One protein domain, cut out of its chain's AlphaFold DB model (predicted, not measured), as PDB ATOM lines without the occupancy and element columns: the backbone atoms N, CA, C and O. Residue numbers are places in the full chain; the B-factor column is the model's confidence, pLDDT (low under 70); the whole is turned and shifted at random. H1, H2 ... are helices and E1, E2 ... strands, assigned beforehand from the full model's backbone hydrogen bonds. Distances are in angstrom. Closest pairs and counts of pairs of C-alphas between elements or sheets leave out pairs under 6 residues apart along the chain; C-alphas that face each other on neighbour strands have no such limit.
ATOM      1  N   ASN A  89      40.918  13.903  53.135       91.50
ATOM      2  CA  ASN A  89      41.337  15.313  53.175       91.50
ATOM      3  C   ASN A  89      42.627  15.546  53.976       91.50
ATOM      4  O   ASN A  89      43.238  16.603  53.844       91.50
ATOM      5  N   GLU A  90      43.066  14.576  54.779       91.81
ATOM      6  CA  GLU A  90      44.344  14.642  55.494       91.81
ATOM      7  C   GLU A  90      45.531  14.307  54.570       91.81
ATOM      8  O   GLU A  90      46.686  14.629  54.865       91.81
ATOM      9  N   ILE A  91      45.269  13.722  53.393       92.81
ATOM     10  CA  ILE A  91      46.293  13.457  52.381       92.81
ATOM     11  C   ILE A  91      46.614  14.754  51.639       92.81
ATOM     12  O   ILE A  91      45.935  15.155  50.698       92.81
ATOM     13  N   THR A  92      47.720  15.391  52.014       91.81
ATOM     14  CA  THR A  92      48.199  16.585  51.307       91.81
ATOM     15  C   THR A  92      48.896  16.215  49.994       91.81
ATOM     16  O   THR A  92      49.887  15.476  49.993       91.81
ATOM     17  N   ILE A  93      48.410  16.771  48.882       93.88
ATOM     18  CA  ILE A  93      48.979  16.617  47.537       93.88
ATOM     19  C   ILE A  93      49.287  18.004  46.964       93.88
ATOM     20  O   ILE A  93      48.474  18.922  47.046       93.88
ATOM     21  N   ASN A  94      50.470  18.163  46.369       91.12
ATOM     22  CA  ASN A  94      50.889  19.439  45.790       91.12
ATOM     23  C   ASN A  94      49.915  19.916  44.705       91.12
ATOM     24  O   ASN A  94      49.649  19.176  43.763       91.12
ATOM     25  N   ASN A  95      49.483  21.177  44.804       93.69
ATOM     26  CA  ASN A  95      48.590  21.847  43.850       93.69
ATOM     27  C   ASN A  95      47.232  21.154  43.633       93.69
ATOM     28  O   ASN A  95      46.583  21.415  42.618       93.69
ATOM     29  N   THR A  96      46.794  20.306  44.566       95.62
ATOM     30  CA  THR A  96      45.510  19.603  44.485       95.62
ATOM     31  C   THR A  96      44.647  19.939  45.699       95.62
ATOM     32  O   THR A  96      45.044  19.696  46.836       95.62
ATOM     33  N   TYR A  97      43.446  20.454  45.452       96.00
ATOM     34  CA  TYR A  97      42.408  20.681  46.453       96.00
ATOM     35  C   TYR A  97      41.469  19.475  46.497       96.00
ATOM     36  O   TYR A  97      40.934  19.067  45.465       96.00
ATOM     37  N   LEU A  98      41.274  18.897  47.681       96.69
ATOM     38  CA  LEU A  98      40.395  17.746  47.880       96.69
ATOM     39  C   LEU A  98      39.046  18.195  48.424       96.69
ATOM     40  O   LEU A  98      38.981  18.870  49.445       96.69
ATOM     41  N   GLN A  99      37.976  17.788  47.741       96.44
ATOM     42  CA  GLN A  99      36.603  17.997  48.183       96.44
ATOM     43  C   GLN A  99      35.912  16.641  48.287       96.44
ATOM     44  O   GLN A  99      35.561  16.010  47.284       96.44
ATOM     45  N   THR A 100      35.725  16.167  49.514       96.69
ATOM     46  CA  THR A 100      35.111  14.865  49.787       96.69
ATOM     47  C   THR A 100      33.664  15.023  50.225       96.69
ATOM     48  O   THR A 100      33.369  15.768  51.158       96.69
ATOM     49  N   GLY A 101      32.768  14.283  49.586       96.31
ATOM     50  CA  GLY A 101      31.408  14.044  50.046       96.31
ATOM     51  C   GLY A 101      31.304  12.759  50.872       96.31
ATOM     52  O   GLY A 101      32.268  12.336  51.512       96.31
ATOM     53  N   ARG A 102      30.142  12.095  50.838       96.12
ATOM     54  CA  ARG A 102      29.964  10.781  51.487       96.12
ATOM     55  C   ARG A 102      30.607   9.683  50.642       96.12
ATOM     56  O   ARG A 102      30.384   9.620  49.434       96.12
ATOM     57  N   ILE A 103      31.401   8.812  51.256       95.56
ATOM     58  CA  ILE A 103      32.210   7.817  50.541       95.56
ATOM     59  C   ILE A 103      32.004   6.441  51.187       95.56
ATOM     60  O   ILE A 103      32.037   6.317  52.407       95.56
ATOM     61  N   CYS A 104      31.787   5.400  50.377       94.56
ATOM     62  CA  CYS A 104      31.774   4.015  50.857       94.56
ATOM     63  C   CYS A 104      33.204   3.474  51.020       94.56
ATOM     64  O   CYS A 104      34.127   3.948  50.360       94.56
ATOM     65  N   SER A 105      33.397   2.434  51.833       92.94
ATOM     66  CA  SER A 105      34.725   1.857  52.109       92.94
ATOM     67  C   SER A 105      35.505   1.462  50.845       92.94
ATOM     68  O   SER A 105      36.708   1.704  50.762       92.94
ATOM     69  N   GLY A 106      34.823   0.927  49.824       94.38
ATOM     70  CA  GLY A 106      35.438   0.589  48.537       94.38
ATOM     71  C   GLY A 106      35.987   1.812  47.795       94.38
ATOM     72  O   GLY A 106      37.146   1.819  47.385       94.38
ATOM     73  N   CYS A 107      35.185   2.874  47.663       95.69
ATOM     74  CA  CYS A 107      35.625   4.125  47.036       95.69
ATOM     75  C   CYS A 107      36.687   4.842  47.866       95.69
ATOM     76  O   CYS A 107      37.587   5.440  47.285       95.69
ATOM     77  N   PHE A 108      36.609   4.762  49.198       95.62
ATOM     78  CA  PHE A 108      37.631   5.313  50.084       95.62
ATOM     79  C   PHE A 108      38.978   4.649  49.811       95.62
ATOM     80  O   PHE A 108      39.950   5.351  49.558       95.62
ATOM     81  N   LYS A 109      39.020   3.311  49.783       94.31
ATOM     82  CA  LYS A 109      40.240   2.549  49.507       94.31
ATOM     83  C   LYS A 109      40.859   2.941  48.161       94.31
ATOM     84  O   LYS A 109      42.033   3.296  48.113       94.31
ATOM     85  N   GLU A 110      40.097   2.902  47.070       96.06
ATOM     86  CA  GLU A 110      40.652   3.209  45.740       96.06
ATOM     87  C   GLU A 110      41.040   4.687  45.584       96.06
ATOM     88  O   GLU A 110      42.069   5.001  44.983       96.06
ATOM     89  N   ALA A 111      40.283   5.611  46.185       96.69
ATOM     90  CA  ALA A 111      40.666   7.018  46.229       96.69
ATOM     91  C   ALA A 111      41.955   7.220  47.036       96.69
ATOM     92  O   ALA A 111      42.877   7.870  46.555       96.69
ATOM     93  N   TYR A 112      42.059   6.618  48.223       95.44
ATOM     94  CA  TYR A 112      43.256   6.640  49.065       95.44
ATOM     95  C   TYR A 112      44.494   6.185  48.288       95.44
ATOM     96  O   TYR A 112      45.550   6.823  48.336       95.44
ATOM     97  N   HIS A 113      44.351   5.112  47.515       94.12
ATOM     98  CA  HIS A 113      45.403   4.618  46.643       94.12
ATOM     99  C   HIS A 113      45.795   5.602  45.554       94.12
ATOM    100  O   HIS A 113      46.986   5.832  45.333       94.12
ATOM    101  N   LEU A 114      44.811   6.170  44.855       96.12
ATOM    102  CA  LEU A 114      45.066   7.103  43.763       96.12
ATOM    103  C   LEU A 114      45.747   8.366  44.291       96.12
ATOM    104  O   LEU A 114      46.736   8.817  43.718       96.12
ATOM    105  N   LEU A 115      45.283   8.882  45.425       96.00
ATOM    106  CA  LEU A 115      45.844  10.047  46.099       96.00
ATOM    107  C   LEU A 115      47.298   9.808  46.529       96.00
ATOM    108  O   LEU A 115      48.174  10.614  46.215       96.00
ATOM    109  N   ASN A 116      47.601   8.670  47.161       95.19
ATOM    110  CA  ASN A 116      48.976   8.332  47.538       95.19
ATOM    111  C   ASN A 116      49.878   8.043  46.327       95.19
ATOM    112  O   ASN A 116      51.065   8.398  46.334       95.19
ATOM    113  N   PHE A 117      49.328   7.467  45.253       95.00
ATOM    114  CA  PHE A 117      50.036   7.322  43.983       95.00
ATOM    115  C   PHE A 117      50.370   8.689  43.382       95.00
ATOM    116  O   PHE A 117      51.518   8.927  43.008       95.00
ATOM    117  N   MET A 118      49.408   9.612  43.339       95.12
ATOM    118  CA  MET A 118      49.607  10.981  42.866       95.12
ATOM    119  C   MET A 118      50.676  11.700  43.700       95.12
ATOM    120  O   MET A 118      51.640  12.236  43.146       95.12
ATOM    121  N   LYS A 119      50.570  11.619  45.030       94.06
ATOM    122  CA  LYS A 119      51.529  12.187  45.989       94.06
ATOM    123  C   LYS A 119      52.949  11.653  45.802       94.06
ATOM    124  O   LYS A 119      53.912  12.407  45.917       94.06
ATOM    125  N   THR A 120      53.089  10.361  45.513       93.19
ATOM    126  CA  THR A 120      54.394   9.689  45.424       93.19
ATOM    127  C   THR A 120      54.987   9.780  44.020       93.19
ATOM    128  O   THR A 120      56.104  10.258  43.835       93.19
ATOM    129  N   GLN A 121      54.239   9.320  43.021       94.00
ATOM    130  CA  GLN A 121      54.735   9.064  41.670       94.00
ATOM    131  C   GLN A 121      54.501  10.247  40.724       94.00
ATOM    132  O   GLN A 121      55.324  10.515  39.844       94.00
ATOM    133  N   MET A 122      53.428  11.015  40.938       94.94
ATOM    134  CA  MET A 122      53.100  12.189  40.121       94.94
ATOM    135  C   MET A 122      53.587  13.511  40.727       94.94
ATOM    136  O   MET A 122      53.350  14.559  40.138       94.94
ATOM    137  N   ALA A 123      54.337  13.503  41.836       93.06
ATOM    138  CA  ALA A 123      54.785  14.725  42.518       93.06
ATOM    139  C   ALA A 123      55.459  15.762  41.595       93.06
ATOM    140  O   ALA A 123      55.275  16.966  41.770       93.06
ATOM    141  N   LYS A 124      56.248  15.305  40.606       93.75
ATOM    142  CA  LYS A 124      56.882  16.198  39.619       93.75
ATOM    143  C   LYS A 124      55.904  16.684  38.552       93.75
ATOM    144  O   LYS A 124      56.017  17.833  38.150       93.75
ATOM    145  N   ASP A 125      54.964  15.846  38.126       94.75
ATOM    146  CA  ASP A 125      53.942  16.220  37.143       94.75
ATOM    147  C   ASP A 125      53.020  17.303  37.735       94.75
ATOM    148  O   ASP A 125      52.797  18.357  37.140       94.75
ATOM    149  N   LEU A 126      52.593  17.099  38.985       93.81
ATOM    150  CA  LEU A 126      51.726  18.013  39.730       93.81
ATOM    151  C   LEU A 126      52.385  19.361  40.053       93.81
ATOM    152  O   LEU A 126      51.693  20.336  40.316       93.81
ATOM    153  N   LYS A 127      53.718  19.479  39.969       91.88
ATOM    154  CA  LYS A 127      54.396  20.783  40.075       91.88
ATOM    155  C   LYS A 127      53.994  21.735  38.937       91.88
ATOM    156  O   LYS A 127      53.994  22.949  39.135       91.88
ATOM    157  N   TYR A 128      53.679  21.192  37.759       90.12
ATOM    158  CA  TYR A 128      53.332  21.964  36.562       90.12
ATOM    159  C   TYR A 128      51.821  22.084  36.350       90.12
ATOM    160  O   TYR A 128      51.369  23.058  35.751       90.12
ATOM    161  N   ILE A 129      51.042  21.140  36.881       91.69
ATOM    162  CA  ILE A 129      49.581  21.227  36.926       91.69
ATOM    163  C   ILE A 129      49.201  22.107  38.116       91.69
ATOM    164  O   ILE A 129      49.249  21.678  39.266       91.69
ATOM    165  N   ARG A 130      48.869  23.372  37.850       86.56
ATOM    166  CA  ARG A 130      48.457  24.313  38.896       86.56
ATOM    167  C   ARG A 130      46.964  24.186  39.180       86.56
ATOM    168  O   ARG A 130      46.172  24.025  38.254       86.56
ATOM    169  N   ASN A 131      46.623  24.334  40.458       89.00
ATOM    170  CA  ASN A 131      45.264  24.474  40.977       89.00
ATOM    171  C   ASN A 131      44.284  23.422  40.438       89.00
ATOM    172  O   ASN A 131      43.292  23.742  39.785       89.00
ATOM    173  N   GLN A 132      44.592  22.157  40.704       95.00
ATOM    174  CA  GLN A 132      43.716  21.031  40.428       95.00
ATOM    175  C   GLN A 132      42.700  20.876  41.560       95.00
ATOM    176  O   GLN A 132      43.069  20.955  42.727       95.00
ATOM    177  N   SER A 133      41.447  20.577  41.237       96.69
ATOM    178  CA  SER A 133      40.445  20.174  42.232       96.69
ATOM    179  C   SER A 133      40.079  18.710  42.023       96.69
ATOM    180  O   SER A 133      39.906  18.275  40.887       96.69
ATOM    181  N   MET A 134      39.951  17.927  43.091       97.62
ATOM    182  CA  MET A 134      39.509  16.538  43.015       97.62
ATOM    183  C   MET A 134      38.296  16.320  43.920       97.62
ATOM    184  O   MET A 134      38.363  16.481  45.138       97.62
ATOM    185  N   LEU A 135      37.179  15.978  43.284       98.00
ATOM    186  CA  LEU A 135      35.864  15.812  43.890       98.00
ATOM    187  C   LEU A 135      35.584  14.318  44.071       98.00
ATOM    188  O   LEU A 135      35.564  13.576  43.087       98.00
ATOM    189  N   ILE A 136      35.375  13.866  45.307       98.06
ATOM    190  CA  ILE A 136      35.299  12.436  45.641       98.06
ATOM    191  C   ILE A 136      34.033  12.149  46.444       98.06
ATOM    192  O   ILE A 136      33.781  12.793  47.457       98.06
ATOM    193  N   GLY A 137      33.267  11.135  46.042       96.50
ATOM    194  CA  GLY A 137      32.088  10.682  46.788       96.50
ATOM    195  C   GLY A 137      30.785  11.383  46.416       96.50
ATOM    196  O   GLY A 137      30.702  12.135  45.454       96.50
ATOM    197  N   GLU A 138      29.726  11.076  47.152       97.31
ATOM    198  CA  GLU A 138      28.391  11.630  46.953       97.31
ATOM    199  C   GLU A 138      28.311  13.076  47.451       97.31
ATOM    200  O   GLU A 138      28.611  13.349  48.614       97.31
ATOM    201  N   ASN A 139      27.841  13.978  46.587       96.69
ATOM    202  CA  ASN A 139      27.639  15.396  46.882       96.69
ATOM    203  C   ASN A 139      28.883  16.085  47.496       96.69
ATOM    204  O   ASN A 139      28.775  16.682  48.568       96.69
ATOM    205  N   PRO A 140      30.062  16.017  46.842       96.94
ATOM    206  CA  PRO A 140      31.268  16.699  47.316       96.94
ATOM    207  C   PRO A 140      31.061  18.220  47.302       96.94
ATOM    208  O   PRO A 140      30.139  18.708  46.655       96.94
ATOM    209  N   LEU A 141      31.891  19.003  47.984       95.81
ATOM    210  CA  LEU A 141      31.815  20.468  47.876       95.81
ATOM    211  C   LEU A 141      32.192  20.951  46.462       95.81
ATOM    212  O   LEU A 141      32.693  20.180  45.641       95.81
ATOM    213  N   GLU A 142      31.884  22.212  46.160       95.12
ATOM    214  CA  GLU A 142      32.293  22.848  44.902       95.12
ATOM    215  C   GLU A 142      33.826  22.865  44.771       95.12
ATOM    216  O   GLU A 142      34.526  22.991  45.780       95.12
ATOM    217  N   PRO A 143      34.371  22.722  43.551       95.69
ATOM    218  CA  PRO A 143      35.807  22.811  43.343       95.69
ATOM    219  C   PRO A 143      36.305  24.236  43.618       95.69
ATOM    220  O   PRO A 143      35.626  25.214  43.313       95.69
ATOM    221  N   GLU A 144      37.536  24.353  44.115       91.81
ATOM    222  CA  GLU A 144      38.198  25.652  44.327       91.81
ATOM    223  C   GLU A 144      38.485  26.367  42.999       91.81
ATOM    224  O   GLU A 144      38.612  27.589  42.926       91.81
ATOM    225  N   THR A 145      38.595  25.592  41.920       87.69
ATOM    226  CA  THR A 145      38.881  26.076  40.573       87.69
ATOM    227  C   THR A 145      37.961  25.455  39.538       87.69
ATOM    228  O   THR A 145      37.583  24.291  39.617       87.69
ATOM    229  N   VAL A 146      37.642  26.230  38.500       88.19
ATOM    230  CA  VAL A 146      36.863  25.755  37.342       88.19
ATOM    231  C   VAL A 146      37.726  25.049  36.282       88.19
ATOM    232  O   VAL A 146      37.214  24.577  35.266       88.19
ATOM    233  N   GLU A 147      39.039  24.967  36.510       90.06
ATOM    234  CA  GLU A 147      40.026  24.308  35.651       90.06
ATOM    235  C   GLU A 147      40.604  23.071  36.350       90.06
ATOM    236  O   GLU A 147      40.681  23.030  37.574       90.06
ATOM    237  N   ASN A 148      41.055  22.077  35.575       94.00
ATOM    238  CA  ASN A 148      41.708  20.864  36.089       94.00
ATOM    239  C   ASN A 148      40.909  20.166  37.200       94.00
ATOM    240  O   ASN A 148      41.418  19.907  38.289       94.00
ATOM    241  N   ILE A 149      39.649  19.846  36.924       97.50
ATOM    242  CA  ILE A 149      38.776  19.162  37.876       97.50
ATOM    243  C   ILE A 149      38.826  17.660  37.600       97.50
ATOM    244  O   ILE A 149      38.570  17.222  36.482       97.50
ATOM    245  N   ILE A 150      39.112  16.854  38.617       98.00
ATOM    246  CA  ILE A 150      38.921  15.402  38.590       98.00
ATOM    247  C   ILE A 150      37.668  15.057  39.392       98.00
ATOM    248  O   ILE A 150      37.540  15.462  40.542       98.00
ATOM    249  N   VAL A 151      36.760  14.276  38.814       98.25
ATOM    250  CA  VAL A 151      35.555  13.779  39.493       98.25
ATOM    251  C   VAL A 151      35.679  12.268  39.657       98.25
ATOM    252  O   VAL A 151      35.692  11.544  38.665       98.25
ATOM    253  N   PHE A 152      35.791  11.790  40.897       98.31
ATOM    254  CA  PHE A 152      36.087  10.394  41.220       98.31
ATOM    255  C   PHE A 152      34.850   9.635  41.719       98.31
ATOM    256  O   PHE A 152      34.299   9.932  42.784       98.31
ATOM    257  N   GLY A 153      34.469   8.599  40.975       97.81
ATOM    258  CA  GLY A 153      33.389   7.680  41.312       97.81
ATOM    259  C   GLY A 153      32.033   8.069  40.732       97.81
ATOM    260  O   GLY A 153      31.708   9.247  40.560       97.81
ATOM    261  N   ASP A 154      31.196   7.060  40.490       97.62
ATOM    262  CA  ASP A 154      29.852   7.242  39.930       97.62
ATOM    263  C   ASP A 154      28.978   8.164  40.785       97.62
ATOM    264  O   ASP A 154      28.189   8.941  40.246       97.62
ATOM    265  N   CYS A 155      29.112   8.103  42.114       97.62
ATOM    266  CA  CYS A 155      28.373   8.975  43.026       97.62
ATOM    267  C   CYS A 155      28.722  10.450  42.797       97.62
ATOM    268  O   CYS A 155      27.815  11.280  42.699       97.62
ATOM    269  N   ALA A 156      30.008  10.775  42.644       97.69
ATOM    270  CA  ALA A 156      30.452  12.139  42.377       97.69
ATOM    271  C   ALA A 156      29.984  12.593  40.991       97.69
ATOM    272  O   ALA A 156      29.389  13.661  40.862       97.69
ATOM    273  N   VAL A 157      30.162  11.757  39.962       97.31
ATOM    274  CA  VAL A 157      29.725  12.057  38.588       97.31
ATOM    275  C   VAL A 157      28.221  12.349  38.535       97.31
ATOM    276  O   VAL A 157      27.809  13.373  37.990       97.31
ATOM    277  N   LYS A 158      27.393  11.500  39.156       97.44
ATOM    278  CA  LYS A 158      25.930  11.656  39.168       97.44
ATOM    279  C   LYS A 158      25.484  12.896  39.937       97.44
ATOM    280  O   LYS A 158      24.703  13.685  39.412       97.44
ATOM    281  N   THR A 159      25.977  13.081  41.160       97.12
ATOM    282  CA  THR A 159      25.518  14.172  42.041       97.12
ATOM    283  C   THR A 159      26.024  15.546  41.626       97.12
ATOM    284  O   THR A 159      25.400  16.553  41.947       97.12
ATOM    285  N   THR A 160      27.117  15.609  40.867       96.69
ATOM    286  CA  THR A 160      27.648  16.880  40.371       96.69
ATOM    287  C   THR A 160      27.121  17.269  38.994       96.69
ATOM    288  O   THR A 160      27.424  18.366  38.545       96.69
ATOM    289  N   LYS A 161      26.344  16.414  38.309       94.38
ATOM    290  CA  LYS A 161      25.961  16.573  36.890       94.38
ATOM    291  C   LYS A 161      25.314  17.921  36.543       94.38
ATOM    292  O   LYS A 161      25.541  18.422  35.448       94.38
ATOM    293  N   ASN A 162      24.549  18.496  37.469       91.12
ATOM    294  CA  ASN A 162      23.795  19.738  37.265       91.12
ATOM    295  C   ASN A 162      24.424  20.949  37.974       91.12
ATOM    296  O   ASN A 162      23.721  21.913  38.254       91.12
ATOM    297  N   ARG A 163      25.707  20.880  38.336       93.56
ATOM    298  CA  ARG A 163      26.393  21.968  39.042       93.56
ATOM    299  C   ARG A 163      27.043  22.950  38.083       93.56
ATOM    300  O   ARG A 163      27.516  22.562  37.014       93.56
ATOM    301  N   ASP A 164      27.130  24.200  38.521       91.25
ATOM    302  CA  ASP A 164      27.542  25.333  37.693       91.25
ATOM    303  C   ASP A 164      28.944  25.162  37.098       91.25
ATOM    304  O   ASP A 164      29.145  25.461  35.925       91.25
ATOM    305  N   PHE A 165      29.902  24.580  37.836       93.44
ATOM    306  CA  PHE A 165      31.276  24.375  37.346       93.44
ATOM    307  C   PHE A 165      31.375  23.471  36.105       93.44
ATOM    308  O   PHE A 165      32.409  23.445  35.430       93.44
ATOM    309  N   ARG A 166      30.317  22.712  35.785       92.75
ATOM    310  CA  ARG A 166      30.232  21.899  34.563       92.75
ATOM    311  C   ARG A 166      29.912  22.713  33.319       92.75
ATOM    312  O   ARG A 166      30.008  22.175  32.213       92.75
ATOM    313  N   TYR A 167      29.599  23.994  33.480       91.06
ATOM    314  CA  TYR A 167      29.268  24.914  32.408       91.06
ATOM    315  C   TYR A 167      30.191  26.135  32.456       91.06
ATOM    316  O   TYR A 167      30.462  26.707  33.504       91.06
ATOM    317  N   ILE A 168      30.692  26.544  31.294       86.81
ATOM    318  CA  ILE A 168      31.470  27.770  31.126       86.81
ATOM    319  C   ILE A 168      30.702  28.754  30.254       86.81
ATOM    320  O   ILE A 168      30.113  28.394  29.229       86.81
ATOM    321  N   GLN A 169      30.744  30.019  30.652       81.31
ATOM    322  CA  GLN A 169      30.182  31.124  29.892       81.31
ATOM    323  C   GLN A 169      31.177  31.550  28.814       81.31
ATOM    324  O   GLN A 169      32.263  32.040  29.116       81.31
ATOM    325  N   VAL A 170      30.820  31.366  27.541       73.44
ATOM    326  CA  VAL A 170      31.664  31.810  26.425       73.44
ATOM    327  C   VAL A 170      31.006  33.007  25.742       73.44
ATOM    328  O   VAL A 170      29.868  32.879  25.272       73.44
ATOM    329  N   PRO A 171      31.696  34.162  25.636       67.06
ATOM    330  CA  PRO A 171      31.182  35.280  24.863       67.06
ATOM    331  C   PRO A 171      31.060  34.851  23.399       67.06
ATOM    332  O   PRO A 171      32.007  34.324  22.803       67.06
ATOM    333  N   VAL A 196      25.650  35.433  26.047       63.28
ATOM    334  CA  VAL A 196      26.458  34.426  26.726       63.28
ATOM    335  C   VAL A 196      25.880  33.054  26.391       63.28
ATOM    336  O   VAL A 196      24.713  32.787  26.664       63.28
ATOM    337  N   LYS A 197      26.682  32.193  25.754       69.69
ATOM    338  CA  LYS A 197      26.318  30.788  25.545       69.69
ATOM    339  C   LYS A 197      27.019  29.945  26.598       69.69
ATOM    340  O   LYS A 197      28.246  29.989  26.697       69.69
ATOM    341  N   GLU A 198      26.243  29.155  27.322       80.50
ATOM    342  CA  GLU A 198      26.774  28.103  28.180       80.50
ATOM    343  C   GLU A 198      27.321  26.965  27.314       80.50
ATOM    344  O   GLU A 198      26.682  26.505  26.362       80.50
ATOM    345  N   LYS A 199      28.543  26.528  27.616       85.88
ATOM    346  CA  LYS A 199      29.170  25.350  27.010       85.88
ATOM    347  C   LYS A 199      29.635  24.400  28.099       85.88
ATOM    348  O   LYS A 199      30.037  24.845  29.165       85.88
ATOM    349  N   ILE A 200      29.647  23.105  27.794       88.81
ATOM    350  CA  ILE A 200      30.194  22.081  28.693       88.81
ATOM    351  C   ILE A 200      31.670  22.385  28.973       88.81
ATOM    352  O   ILE A 200      32.455  22.606  28.043       88.81
ATOM    353  N   ASN A 201      32.033  22.377  30.252       90.88
ATOM    354  CA  ASN A 201      33.400  22.538  30.710       90.88
ATOM    355  C   ASN A 201      34.227  21.301  30.330       90.88
ATOM    356  O   ASN A 201      33.978  20.194  30.803       90.88
ATOM    357  N   LYS A 202      35.219  21.489  29.453       91.44
ATOM    358  CA  LYS A 202      36.130  20.419  29.013       91.44
ATOM    359  C   LYS A 202      37.285  20.179  29.984       91.44
ATOM    360  O   LYS A 202      38.013  19.209  29.808       91.44
ATOM    361  N   SER A 203      37.435  21.028  30.996       93.25
ATOM    362  CA  SER A 203      38.470  20.934  32.026       93.25
ATOM    363  C   SER A 203      38.091  19.965  33.154       93.25
ATOM    364  O   SER A 203      38.531  20.134  34.290       93.25
ATOM    365  N   ILE A 204      37.235  18.983  32.854       96.75
ATOM    366  CA  ILE A 204      36.730  17.987  33.797       96.75
ATOM    367  C   ILE A 204      37.143  16.600  33.307       96.75
ATOM    368  O   ILE A 204      36.801  16.186  32.200       96.75
ATOM    369  N   CYS A 205      37.861  15.878  34.157       97.69
ATOM    370  CA  CYS A 205      38.248  14.490  33.982       97.69
ATOM    371  C   CYS A 205      37.379  13.619  34.894       97.69
ATOM    372  O   CYS A 205      37.510  13.658  36.117       97.69
ATOM    373  N   GLU A 206      36.468  12.845  34.311       98.12
ATOM    374  CA  GLU A 206      35.613  11.930  35.069       98.12
ATOM    375  C   GLU A 206      36.259  10.549  35.169       98.12
ATOM    376  O   GLU A 206      36.679   9.976  34.163       98.12
ATOM    377  N   LEU A 207      36.307  10.007  36.384       98.25
ATOM    378  CA  LEU A 207      36.812   8.674  36.702       98.25
ATOM    379  C   LEU A 207      35.635   7.831  37.220       98.25
ATOM    380  O   LEU A 207      35.429   7.757  38.434       98.25
ATOM    381  N   PRO A 208      34.797   7.275  36.323       96.50
ATOM    382  CA  PRO A 208      33.608   6.524  36.714       96.50
ATOM    383  C   PRO A 208      33.960   5.170  37.348       96.50
ATOM    384  O   PRO A 208      35.054   4.636  37.163       96.50
ATOM    385  N   GLY A 209      33.000   4.608  38.079       96.12
ATOM    386  CA  GLY A 209      33.082   3.320  38.766       96.12
ATOM    387  C   GLY A 209      32.651   3.381  40.234       96.12
ATOM    388  O   GLY A 209      32.543   4.454  40.837       96.12
ATOM    389  N   CYS A 210      32.408   2.209  40.826       94.88
ATOM    390  CA  CYS A 210      32.028   2.051  42.232       94.88
ATOM    391  C   CYS A 210      32.681   0.792  42.857       94.88
ATOM    392  O   CYS A 210      32.003  -0.224  43.020       94.88
ATOM    393  N   PRO A 211      33.979   0.841  43.221       95.62
ATOM    394  CA  PRO A 211      34.890   1.974  43.044       95.62
ATOM    395  C   PRO A 211      35.471   2.075  41.618       95.62
ATOM    396  O   PRO A 211      35.425   1.097  40.871       95.62
ATOM    397  N   PRO A 212      35.999   3.245  41.212       97.06
ATOM    398  CA  PRO A 212      36.789   3.378  39.989       97.06
ATOM    399  C   PRO A 212      37.992   2.437  39.981       97.06
ATOM    400  O   PRO A 212      38.737   2.365  40.956       97.06
ATOM    401  N   ASP A 213      38.203   1.747  38.862       95.94
ATOM    402  CA  ASP A 213      39.384   0.908  38.661       95.94
ATOM    403  C   ASP A 213      40.643   1.777  38.530       95.94
ATOM    404  O   ASP A 213      40.672   2.740  37.753       95.94
ATOM    405  N   MET A 214      41.697   1.433  39.271       93.31
ATOM    406  CA  MET A 214      42.943   2.200  39.302       93.31
ATOM    407  C   MET A 214      43.586   2.296  37.915       93.31
ATOM    408  O   MET A 214      43.978   3.381  37.487       93.31
ATOM    409  N   HIS A 215      43.693   1.185  37.183       94.25
ATOM    410  CA  HIS A 215      44.377   1.165  35.887       94.25
ATOM    411  C   HIS A 215      43.660   2.047  34.857       94.25
ATOM    412  O   HIS A 215      44.270   2.917  34.225       94.25
ATOM    413  N   THR A 216      42.341   1.897  34.774       96.06
ATOM    414  CA  THR A 216      41.458   2.707  33.933       96.06
ATOM    415  C   THR A 216      41.505   4.181  34.332       96.06
ATOM    416  O   THR A 216      41.547   5.057  33.459       96.06
ATOM    417  N   SER A 217      41.566   4.469  35.633       97.75
ATOM    418  CA  SER A 217      41.675   5.831  36.157       97.75
ATOM    419  C   SER A 217      42.987   6.490  35.733       97.75
ATOM    420  O   SER A 217      42.971   7.581  35.166       97.75
ATOM    421  N   LEU A 218      44.124   5.804  35.901       97.25
ATOM    422  CA  LEU A 218      45.438   6.299  35.478       97.25
ATOM    423  C   LEU A 218      45.498   6.547  33.965       97.25
ATOM    424  O   LEU A 218      46.018   7.576  33.530       97.25
ATOM    425  N   ASN A 219      44.928   5.652  33.153       97.00
ATOM    426  CA  ASN A 219      44.836   5.842  31.703       97.00
ATOM    427  C   ASN A 219      43.994   7.072  31.336       97.00
ATOM    428  O   ASN A 219      44.345   7.829  30.432       97.00
ATOM    429  N   THR A 220      42.879   7.281  32.037       98.00
ATOM    430  CA  THR A 220      41.980   8.417  31.804       98.00
ATOM    431  C   THR A 220      42.658   9.738  32.167       98.00
ATOM    432  O   THR A 220      42.653  10.660  31.352       98.00
ATOM    433  N   ILE A 221      43.348   9.801  33.311       97.75
ATOM    434  CA  ILE A 221      44.161  10.962  33.711       97.75
ATOM    435  C   ILE A 221      45.275  11.222  32.685       97.75
ATOM    436  O   ILE A 221      45.497  12.363  32.273       97.75
ATOM    437  N   LEU A 222      45.950  10.166  32.215       97.31
ATOM    438  CA  LEU A 222      47.008  10.272  31.208       97.31
ATOM    439  C   LEU A 222      46.487  10.815  29.872       97.31
ATOM    440  O   LEU A 222      47.167  11.619  29.234       97.31
ATOM    441  N   LYS A 223      45.298  10.388  29.435       97.31
ATOM    442  CA  LYS A 223      44.644  10.909  28.224       97.31
ATOM    443  C   LYS A 223      44.200  12.359  28.394       97.31
ATOM    444  O   LYS A 223      44.316  13.122  27.443       97.31
ATOM    445  N   TYR A 224      43.714  12.716  29.580       97.06
ATOM    446  CA  TYR A 224      43.230  14.056  29.895       97.06
ATOM    447  C   TYR A 224      44.353  15.103  29.850       97.06
ATOM    448  O   TYR A 224      44.241  16.083  29.120       97.06
ATOM    449  N   TYR A 225      45.463  14.869  30.557       95.56
ATOM    450  CA  TYR A 225      46.600  15.803  30.570       95.56
ATOM    451  C   TYR A 225      47.545  15.635  29.369       95.56
ATOM    452  O   TYR A 225      48.206  16.576  28.932       95.56
ATOM    453  N   GLY A 226      47.629  14.424  28.820       95.50
ATOM    454  CA  GLY A 226      48.579  14.075  27.770       95.50
ATOM    455  C   GLY A 226      49.985  13.771  28.303       95.50
ATOM    456  O   GLY A 226      50.457  14.316  29.299       95.50
ATOM    457  N   LYS A 227      50.706  12.897  27.589       94.69
ATOM    458  CA  LYS A 227      52.024  12.365  28.000       94.69
ATOM    459  C   LYS A 227      53.090  13.436  28.262       94.69
ATOM    460  O   LYS A 227      54.044  13.170  28.983       94.69
ATOM    461  N   THR A 228      52.962  14.606  27.640       93.50
ATOM    462  CA  THR A 228      53.902  15.724  27.789       93.50
ATOM    463  C   THR A 228      53.712  16.479  29.100       93.50
ATOM    464  O   THR A 228      54.700  16.937  29.663       93.50
ATOM    465  N   GLN A 229      52.477  16.589  29.600       93.38
ATOM    466  CA  GLN A 229      52.181  17.270  30.865       93.38
ATOM    467  C   GLN A 229      52.360  16.354  32.079       93.38
ATOM    468  O   GLN A 229      52.730  16.823  33.150       93.38
ATOM    469  N   VAL A 230      52.136  15.047  31.904       95.75
ATOM    470  CA  VAL A 230      52.266  14.036  32.968       95.75
ATOM    471  C   VAL A 230      53.282  12.932  32.607       95.75
ATOM    472  O   VAL A 230      52.929  11.753  32.481       95.75
ATOM    473  N   PRO A 231      54.565  13.281  32.373       96.31
ATOM    474  CA  PRO A 231      55.576  12.321  31.938       96.31
ATOM    475  C   PRO A 231      55.867  11.226  32.973       96.31
ATOM    476  O   PRO A 231      56.165  10.097  32.571       96.31
ATOM    477  N   ASN A 232      55.770  11.497  34.284       95.88
ATOM    478  CA  ASN A 232      55.922  10.433  35.277       95.88
ATOM    479  C   ASN A 232      54.730   9.476  35.241       95.88
ATOM    480  O   ASN A 232      54.957   8.268  35.194       95.88
ATOM    481  N   LEU A 233      53.489   9.973  35.204       96.44
ATOM    482  CA  LEU A 233      52.314   9.111  35.041       96.44
ATOM    483  C   LEU A 233      52.451   8.239  33.790       96.44
ATOM    484  O   LEU A 233      52.236   7.033  33.860       96.44
ATOM    485  N   SER A 234      52.877   8.822  32.664       96.50
ATOM    486  CA  SER A 234      53.111   8.065  31.431       96.50
ATOM    487  C   SER A 234      54.140   6.946  31.617       96.50
ATOM    488  O   SER A 234      53.983   5.880  31.024       96.50
ATOM    489  N   PHE A 235      55.203   7.190  32.386       95.62
ATOM    490  CA  PHE A 235      56.241   6.203  32.670       95.62
ATOM    491  C   PHE A 235      55.720   5.071  33.567       95.62
ATOM    492  O   PHE A 235      55.859   3.904  33.210       95.62
ATOM    493  N   TYR A 236      55.070   5.399  34.686       93.50
ATOM    494  CA  TYR A 236      54.533   4.393  35.609       93.50
ATOM    495  C   TYR A 236      53.384   3.595  34.997       93.50
ATOM    496  O   TYR A 236      53.327   2.384  35.168       93.50
ATOM    497  N   TYR A 237      52.512   4.234  34.217       94.25
ATOM    498  CA  TYR A 237      51.464   3.533  33.483       94.25
ATOM    499  C   TYR A 237      52.048   2.550  32.456       94.25
ATOM    500  O   TYR A 237      51.529   1.450  32.281       94.25
ATOM    501  N   ALA A 238      53.157   2.902  31.796       92.88
ATOM    502  CA  ALA A 238      53.853   1.976  30.903       92.88
ATOM    503  C   ALA A 238      54.456   0.776  31.658       92.88
ATOM    504  O   ALA A 238      54.335  -0.343  31.169       92.88
ATOM    505  N   LEU A 239      55.039   0.988  32.847       90.88
ATOM    506  CA  LEU A 239      55.527  -0.101  33.708       90.88
ATOM    507  C   LEU A 239      54.389  -1.040  34.134       90.88
ATOM    508  O   LEU A 239      54.492  -2.245  33.936       90.88
ATOM    509  N   LEU A 240      53.275  -0.485  34.621       89.44
ATOM    510  CA  LEU A 240      52.105  -1.271  35.030       89.44
ATOM    511  C   LEU A 240      51.557  -2.131  33.881       89.44
ATOM    512  O   LEU A 240      51.207  -3.288  34.088       89.44
ATOM    513  N   ASN A 241      51.515  -1.596  32.656       89.31
ATOM    514  CA  ASN A 241      51.080  -2.368  31.489       89.31
ATOM    515  C   ASN A 241      52.021  -3.528  31.146       89.31
ATOM    516  O   ASN A 241      51.538  -4.572  30.714       89.31
ATOM    517  N   GLN A 242      53.337  -3.370  31.325       88.06
ATOM    518  CA  GLN A 242      54.277  -4.472  31.099       88.06
ATOM    519  C   GLN A 242      54.021  -5.629  32.066       88.06
ATOM    520  O   GLN A 242      54.002  -6.784  31.639       88.06
ATOM    521  N   ASP A 243      53.769  -5.314  33.338       84.19
ATOM    522  CA  ASP A 243      53.498  -6.317  34.368       84.19
ATOM    523  C   ASP A 243      52.157  -7.031  34.132       84.19
ATOM    524  O   ASP A 243      52.088  -8.259  34.213       84.19
ATOM    525  N   ILE A 244      51.104  -6.285  33.772       83.25
ATOM    526  CA  ILE A 244      49.769  -6.843  33.490       83.25
ATOM    527  C   ILE A 244      49.791  -7.734  32.241       83.25
ATOM    528  O   ILE A 244      49.246  -8.838  32.260       83.25
ATOM    529  N   ASN A 245      50.449  -7.293  31.166       81.88
ATOM    530  CA  ASN A 245      50.451  -8.012  29.889       81.88
ATOM    531  C   ASN A 245      51.505  -9.132  29.817       81.88
ATOM    532  O   ASN A 245      51.574  -9.833  28.808       81.88
ATOM    533  N   LYS A 246      52.335  -9.313  30.860       71.50
ATOM    534  CA  LYS A 246      53.477 -10.252  30.887       71.50
ATOM    535  C   LYS A 246      54.402 -10.116  29.667       71.50
ATOM    536  O   LYS A 246      55.042 -11.084  29.250       71.50
TER     537      LYS A 246
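Overview. This is residues 89 to 171 and 196 to 246 of the 261 residues of an uncharacterized protein of marine sediment metagenome (UniProt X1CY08). A twisted wall of four parallel strands, E1, E2, E3 and E6, has helices over both faces: H1 and H3 over one, the short H2 over the other. H4 folds back beside H3 as a helical hairpin and lies beyond it, off the sheet, while the two-stranded ribbon of E4 and E5 lies away from the sheet toward the opposite end of the longest axis. The printed part has 134 residues, with four named helices and six named strands in the order E1 H1 E2 E3 H2 E4 E5 E6 H3 H4; the sheet runs E1 E2 E3 E6, and E4 and E5 are antiparallel. The class is mixed, helices and strands, in three layers, a sheet with helices on both faces. The whole is compact, with a radius of gyration of the C-alphas of 14.7 A and spans of 50 by 34 by 27 A.

Arrangement. The large sheet holds E1, residues 96 to 100, E2, residues 132 to 136, E3, residues 149 to 152, and E6, residues 204 to 207, with E1 and E6 as edge strands. E1 and E2 are parallel at 19 degrees, with N 97 and O 132 at 2.8 A, within hydrogen-bond range. E2 and E3 are parallel at 22 degrees, with N 150 and O 133 at 2.8 A. E3 and E6 are parallel at 17 degrees, with N 151 and O 205 at 2.9 A. H1, residues 105 to 121, is on the sheet at a height of 10.1 A, over E2 and along the strands, at 3 degrees to E2 on the local plane; its closest C-alphas to E2 are Ala 111 and Ile 136, 7.6 A apart. E1, H1 and E2 form a strand-helix-strand unit, two parallel neighbour strands joined through a helix, with a left-handed crossover. H3, residues 214 to 225, is on the same face, over E6 at a height of 8.4 A; the closest C-alphas, of Leu 207 and Ser 217, are 5.7 A apart. H2, residues 154 to 160, is on the opposite face at a height of 7.1 A, slantwise to the strands and only just over E2, with 3 of its C-alphas falling on that strand; the closest C-alphas, of Ile 136 and Ala 156, are 5.9 A apart. H4, residues 231 to 245, is not on this sheet. H3 and H4 form a hairpin and touch, with the C-alphas of Leu 222 and Ser 234 closest at 6.5 A; they run opposite ways at a shallow tilt of 35.0 degrees, only just short of steep. H1 and H4 only just touch, with 3 pairs of C-alphas within 8 A, the closest being those of Gln 121 and Asn 232, 6.6 A. E4, residues 167 to 171, and E5, residues 196 to 200, are antiparallel at 142 degrees, with N 168 and O 199 at 2.8 A. Both are apart from E3, for instance. In H1, H2, H3 and H4 every O i to N i+4 pair is within hydrogen-bond range.

Along the chain. E1 begins at C-alpha 96 (45.510, 19.603, 44.485) and spans 12.6 A, E2 13.1 A, and E3 and E6 9.8 A each. H1 spans 23.7 A from C-alpha 105 (34.725, 1.857, 52.109). H2 spans 9.9 A, H3 16.6 A, and E4 and E5 13.0 A each. H4 spans 21.1 A and ends at C-alpha 245 (50.451, -8.012, 29.889).

Size, cuts and confidence. The two C-alphas farthest apart are those of Val 196 and Lys 246, 52.4 A. Residues 172 to 195 are not printed, and C-alphas 171 and 196 are 5.1 A apart across this cut. The link from E2 to E3 is long, with 12 residues. The mean pLDDT of the printed part is 93.2; residues 171, 196 and 197 are under 70.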